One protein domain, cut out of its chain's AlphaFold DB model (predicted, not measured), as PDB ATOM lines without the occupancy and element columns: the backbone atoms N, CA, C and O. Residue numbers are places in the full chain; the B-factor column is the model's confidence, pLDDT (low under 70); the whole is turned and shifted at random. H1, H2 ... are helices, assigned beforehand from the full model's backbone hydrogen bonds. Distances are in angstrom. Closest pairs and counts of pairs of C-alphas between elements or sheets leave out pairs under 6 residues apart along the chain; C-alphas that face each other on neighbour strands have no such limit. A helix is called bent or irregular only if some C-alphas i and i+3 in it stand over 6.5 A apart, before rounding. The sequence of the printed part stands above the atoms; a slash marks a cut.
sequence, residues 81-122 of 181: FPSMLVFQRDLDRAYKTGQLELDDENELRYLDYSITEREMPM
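This is residues 81 to 122 of the 181 residues of the protein "Hypothetical protein" of Rotaria sp. Silwood2 (UniProt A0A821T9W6). The model is an open, flat shape of two separate helices joined by a long loop, residues 98 to 109. The longer helix, H1, runs to one end of the long axis, where the chain turns back; the loop then leads to H2, which runs on towards the other end, and the helices do not meet. The printed part has 42 residues with two named helices, H1 then H2 along the chain, and no named strand; its class is all helix. It is only just extended, close to loose, with a radius of gyration of the C-alphas of 13.9 A, and the C-alphas span 43 by 25 by 9 A.

H1 is residues 81 to 97, 17 residues, 25.0 A from first to last C-alpha. It begins at C-alpha 81, at (-41.437, 39.923, -45.384), and ends at C-alpha 97, at (-44.235, 23.985, -26.339). H2 is residues 110 to 119, 10 residues and 14.6 A long, and ends at C-alpha 119, at (-37.918, 24.579, -64.845).

H1 and H2 are apart, with no C-alpha of the one within 8 A of the other. Residues 81 to 88, which belong to H1, stand free. Residues 102 to 122, of which 110 to 119 belong to H2, stand free too. Every O i to N i+4 pair in H2 is within hydrogen-bond range, and in H1 11 of 13 are. Neither helix is bent.

The C-alphas of Lys 96 and Pro 121 are the two farthest apart, at 43.4 A. The first and last printed C-alphas, those of Phe 81 and Met 122, are 24.6 A apart. The printed part has no cut. The link from H1 to H2, 12 residues, is long, and its C-alphas lie 6 to 18 A from the mean of the C-alphas. The mean pLDDT of the printed part is 88.2; residues 102 to 103 and residue 105 are under 70.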
ATOM      1  N   PHE A  81     -40.510  39.407 -46.386       90.06
ATOM      2  CA  PHE A  81     -41.437  39.923 -45.384       90.06
ATOM      3  C   PHE A  81     -42.529  38.903 -44.992       90.06
ATOM      4  O   PHE A  81     -42.759  38.739 -43.795       90.06
ATOM      5  N   PRO A  82     -43.170  38.165 -45.923       93.44
ATOM      6  CA  PRO A  82     -44.058  37.054 -45.569       93.44
ATOM      7  C   PRO A  82     -43.401  35.975 -44.695       93.44
ATOM      8  O   PRO A  82     -44.025  35.514 -43.737       93.44
ATOM      9  N   SER A  83     -42.138  35.625 -44.960       92.81
ATOM     10  CA  SER A  83     -41.373  34.651 -44.164       92.81
ATOM     11  C   SER A  83     -41.259  35.066 -42.697       92.81
ATOM     12  O   SER A  83     -41.239  34.207 -41.817       92.81
ATOM     13  N   MET A  84     -41.272  36.373 -42.400       92.00
ATOM     14  CA  MET A  84     -41.260  36.889 -41.025       92.00
ATOM     15  C   MET A  84     -42.459  36.397 -40.210       92.00
ATOM     16  O   MET A  84     -42.315  36.085 -39.029       92.00
ATOM     17  N   LEU A  85     -43.637  36.298 -40.832       92.50
ATOM     18  CA  LEU A  85     -44.850  35.838 -40.156       92.50
ATOM     19  C   LEU A  85     -44.758  34.353 -39.794       92.50
ATOM     20  O   LEU A  85     -45.147  33.961 -38.693       92.50
ATOM     21  N   VAL A  86     -44.215  33.545 -40.708       91.44
ATOM     22  CA  VAL A  86     -43.982  32.110 -40.495       91.44
ATOM     23  C   VAL A  86     -42.954  31.913 -39.383       91.44
ATOM     24  O   VAL A  86     -43.239  31.242 -38.394       91.44
ATOM     25  N   PHE A  87     -41.814  32.601 -39.475       92.56
ATOM     26  CA  PHE A  87     -40.770  32.563 -38.456       92.56
ATOM     27  C   PHE A  87     -41.289  32.952 -37.068       92.56
ATOM     28  O   PHE A  87     -41.042  32.237 -36.101       92.56
ATOM     29  N   GLN A  88     -42.035  34.057 -36.950       93.12
ATOM     30  CA  GLN A  88     -42.565  34.508 -35.663       93.12
ATOM     31  C   GLN A  88     -43.535  33.485 -35.060       93.12
ATOM     32  O   GLN A  88     -43.458  33.196 -33.865       93.12
ATOM     33  N   ARG A  89     -44.440  32.928 -35.874       92.50
ATOM     34  CA  ARG A  89     -45.377  31.881 -35.445       92.50
ATOM     35  C   ARG A  89     -44.629  30.661 -34.906       92.50
ATOM     36  O   ARG A  89     -44.985  30.145 -33.844       92.50
ATOM     37  N   ASP A  90     -43.602  30.221 -35.622       91.94
ATOM     38  CA  ASP A  90     -42.861  29.006 -35.291       91.94
ATOM     39  C   ASP A  90     -41.953  29.220 -34.077       91.94
ATOM     40  O   ASP A  90     -41.895  28.361 -33.196       91.94
ATOM     41  N   LEU A  91     -41.341  30.403 -33.957       92.44
ATOM     42  CA  LEU A  91     -40.586  30.820 -32.777       92.44
ATOM     43  C   LEU A  91     -41.475  30.842 -31.526       92.44
ATOM     44  O   LEU A  91     -41.116  30.258 -30.501       92.44
ATOM     45  N   ASP A  92     -42.653  31.466 -31.611       92.06
ATOM     46  CA  ASP A  92     -43.620  31.528 -30.512       92.06
ATOM     47  C   ASP A  92     -44.051  30.132 -30.057       92.06
ATOM     48  O   ASP A  92     -44.183  29.870 -28.855       92.06
ATOM     49  N   ARG A  93     -44.297  29.231 -31.012       90.06
ATOM     50  CA  ARG A  93     -44.677  27.848 -30.728       90.06
ATOM     51  C   ARG A  93     -43.532  27.101 -30.063       90.06
ATOM     52  O   ARG A  93     -43.732  26.578 -28.970       90.06
ATOM     53  N   ALA A  94     -42.348  27.111 -30.673       91.56
ATOM     54  CA  ALA A  94     -41.163  26.448 -30.143       91.56
ATOM     55  C   ALA A  94     -40.862  26.901 -28.713       91.56
ATOM     56  O   ALA A  94     -40.577  26.075 -27.848       91.56
ATOM     57  N   TYR A  95     -41.010  28.195 -28.429       88.94
ATOM     58  CA  TYR A  95     -40.808  28.726 -27.088       88.94
ATOM     59  C   TYR A  95     -41.849  28.208 -26.081       88.94
ATOM     60  O   TYR A  95     -41.500  27.811 -24.969       88.94
ATOM     61  N   LYS A  96     -43.131  28.172 -26.467       91.12
ATOM     62  CA  LYS A  96     -44.242  27.755 -25.591       91.12
ATOM     63  C   LYS A  96     -44.298  26.248 -25.351       91.12
ATOM     64  O   LYS A  96     -44.639  25.826 -24.249       91.12
ATOM     65  N   THR A  97     -44.023  25.442 -26.373       91.19
ATOM     66  CA  THR A  97     -44.235  23.985 -26.339       91.19
ATOM     67  C   THR A  97     -42.936  23.187 -26.301       91.19
ATOM     68  O   THR A  97     -42.969  21.995 -26.008       91.19
ATOM     69  N   GLY A  98     -41.794  23.816 -26.596       88.69
ATOM     70  CA  GLY A  98     -40.522  23.121 -26.803       88.69
ATOM     71  C   GLY A  98     -40.467  22.322 -28.109       88.69
ATOM     72  O   GLY A  98     -39.574  21.494 -28.264       88.69
ATOM     73  N   GLN A  99     -41.424  22.522 -29.019       83.25
ATOM     74  CA  GLN A  99     -41.550  21.772 -30.267       83.25
ATOM     75  C   GLN A  99     -41.811  22.724 -31.435       83.25
ATOM     76  O   GLN A  99     -42.730  23.543 -31.376       83.25
ATOM     77  N   LEU A 100     -41.039  22.574 -32.508       82.75
ATOM     78  CA  LEU A 100     -41.423  23.070 -33.830       82.75
ATOM     79  C   LEU A 100     -42.499  22.140 -34.415       82.75
ATOM     80  O   LEU A 100     -42.656  21.009 -33.943       82.75
ATOM     81  N   GLU A 101     -43.272  22.601 -35.404       71.62
ATOM     82  CA  GLU A 101     -43.973  21.628 -36.252       71.62
ATOM     83  C   GLU A 101     -42.914  20.703 -36.844       71.62
ATOM     84  O   GLU A 101     -41.865  21.158 -37.294       71.62
ATOM     85  N   LEU A 102     -43.131  19.397 -36.698       65.12
ATOM     86  CA  LEU A 102     -42.261  18.430 -37.344       65.12
ATOM     87  C   LEU A 102     -42.481  18.597 -38.840       65.12
ATOM     88  O   LEU A 102     -43.635  18.564 -39.264       65.12
ATOM     89  N   ASP A 103     -41.389  18.760 -39.587       62.38
ATOM     90  CA  ASP A 103     -41.404  18.668 -41.042       62.38
ATOM     91  C   ASP A 103     -42.159  17.384 -41.418       62.38
ATOM     92  O   ASP A 103     -41.681  16.275 -41.150       62.38
ATOM     93  N   ASP A 104     -43.343  17.514 -42.014       70.50
ATOM     94  CA  ASP A 104     -43.890  16.417 -42.798       70.50
ATOM     95  C   ASP A 104     -42.921  16.229 -43.971       70.50
ATOM     96  O   ASP A 104     -42.602  17.180 -44.683       70.50
ATOM     97  N   GLU A 105     -42.407  15.018 -44.180       69.25
ATOM     98  CA  GLU A 105     -41.521  14.738 -45.320       69.25
ATOM     99  C   GLU A 105     -42.205  15.034 -46.668       69.25
ATOM    100  O   GLU A 105     -41.528  15.168 -47.685       69.25
ATOM    101  N   ASN A 106     -43.536  15.171 -46.675       75.50
ATOM    102  CA  ASN A 106     -44.331  15.559 -47.834       75.50
ATOM    103  C   ASN A 106     -44.528  17.082 -47.988       75.50
ATOM    104  O   ASN A 106     -45.137  17.508 -48.971       75.50
ATOM    105  N   GLU A 107     -44.056  17.911 -47.051       82.69
ATOM    106  CA  GLU A 107     -44.137  19.369 -47.169       82.69
ATOM    107  C   GLU A 107     -43.070  19.918 -48.125       82.69
ATOM    108  O   GLU A 107     -41.881  19.609 -48.032       82.69
ATOM    109  N   LEU A 108     -43.511  20.777 -49.049       84.88
ATOM    110  CA  LEU A 108     -42.632  21.463 -49.991       84.88
ATOM    111  C   LEU A 108     -41.692  22.415 -49.250       84.88
ATOM    112  O   LEU A 108     -42.137  23.311 -48.531       84.88
ATOM    113  N   ARG A 109     -40.390  22.284 -49.500       87.44
ATOM    114  CA  ARG A 109     -39.363  23.175 -48.959       87.44
ATOM    115  C   ARG A 109     -38.984  24.237 -49.982       87.44
ATOM    116  O   ARG A 109     -39.237  24.122 -51.182       87.44
ATOM    117  N   TYR A 110     -38.279  25.264 -49.513       88.62
ATOM    118  CA  TYR A 110     -37.764  26.324 -50.384       88.62
ATOM    119  C   TYR A 110     -36.891  25.784 -51.534       88.62
ATOM    120  O   TYR A 110     -36.943  26.296 -52.654       88.62
ATOM    121  N   LEU A 111     -36.111  24.724 -51.282       89.38
ATOM    122  CA  LEU A 111     -35.282  24.093 -52.311       89.38
ATOM    123  C   LEU A 111     -36.131  23.427 -53.404       89.38
ATOM    124  O   LEU A 111     -35.819  23.584 -54.583       89.38
ATOM    125  N   ASP A 112     -37.217  22.751 -53.029       91.94
ATOM    126  CA  ASP A 112     -38.134  22.108 -53.980       91.94
ATOM    127  C   ASP A 112     -38.811  23.155 -54.867       91.94
ATOM    128  O   ASP A 112     -38.883  23.001 -56.091       91.94
ATOM    129  N   TYR A 113     -39.233  24.270 -54.258       91.69
ATOM    130  CA  TYR A 113     -39.759  25.421 -54.987       91.69
ATOM    131  C   TYR A 113     -38.719  25.988 -55.962       91.69
ATOM    132  O   TYR A 113     -39.030  26.181 -57.132       91.69
ATOM    133  N   SER A 114     -37.475  26.190 -55.519       92.81
ATOM    134  CA  SER A 114     -36.400  26.769 -56.343       92.81
ATOM    135  C   SER A 114     -36.044  25.901 -57.556       92.81
ATOM    136  O   SER A 114     -35.771  26.418 -58.641       92.81
ATOM    137  N   ILE A 115     -36.045  24.573 -57.394       95.25
ATOM    138  CA  ILE A 115     -35.842  23.630 -58.504       95.25
ATOM    139  C   ILE A 115     -37.010  23.731 -59.483       95.25
ATOM    140  O   ILE A 115     -36.792  23.878 -60.684       95.25
ATOM    141  N   THR A 116     -38.238  23.719 -58.964       94.44
ATOM    142  CA  THR A 116     -39.452  23.797 -59.781       94.44
ATOM    143  C   THR A 116     -39.525  25.113 -60.560       94.44
ATOM    144  O   THR A 116     -39.776  25.102 -61.761       94.44
ATOM    145  N   GLU A 117     -39.245  26.247 -59.911       94.56
ATOM    146  CA  GLU A 117     -39.210  27.582 -60.521       94.56
ATOM    147  C   GLU A 117     -38.209  27.653 -61.680       94.56
ATOM    148  O   GLU A 117     -38.521  28.195 -62.741       94.56
ATOM    149  N   ARG A 118     -37.027  27.046 -61.522       95.38
ATOM    150  CA  ARG A 118     -35.994  27.011 -62.567       95.38
ATOM    151  C   ARG A 118     -36.456  26.302 -63.843       95.38
ATOM    152  O   ARG A 118     -35.959  26.618 -64.925       95.38
ATOM    153  N   GLU A 119     -37.369  25.345 -63.723       95.94
ATOM    154  CA  GLU A 119     -37.918  24.579 -64.845       95.94
ATOM    155  C   GLU A 119     -39.173  25.224 -65.454       95.94
ATOM    156  O   GLU A 119     -39.625  24.805 -66.525       95.94
ATOM    157  N   MET A 120     -39.736  26.262 -64.820       95.88
ATOM    158  CA  MET A 120     -40.958  26.897 -65.308       95.88
ATOM    159  C   MET A 120     -40.738  27.602 -66.658       95.88
ATOM    160  O   MET A 120     -39.787  28.372 -66.833       95.88
ATOM    161  N   PRO A 121     -41.640  27.412 -67.640       96.62
ATOM    162  CA  PRO A 121     -41.550  28.100 -68.921       96.62
ATOM    163  C   PRO A 121     -41.893  29.592 -68.771       96.62
ATOM    164  O   PRO A 121     -43.056  29.977 -68.701       96.62
ATOM    165  N   MET A 122     -40.873  30.453 -68.805       96.50
ATOM    166  CA  MET A 122     -41.023  31.910 -68.628       96.50
ATOM    167  C   MET A 122     -41.229  32.700 -69.932       96.50
ATOM    168  O   MET A 122     -41.246  33.929 -69.920       96.50
TER     169      MET A 122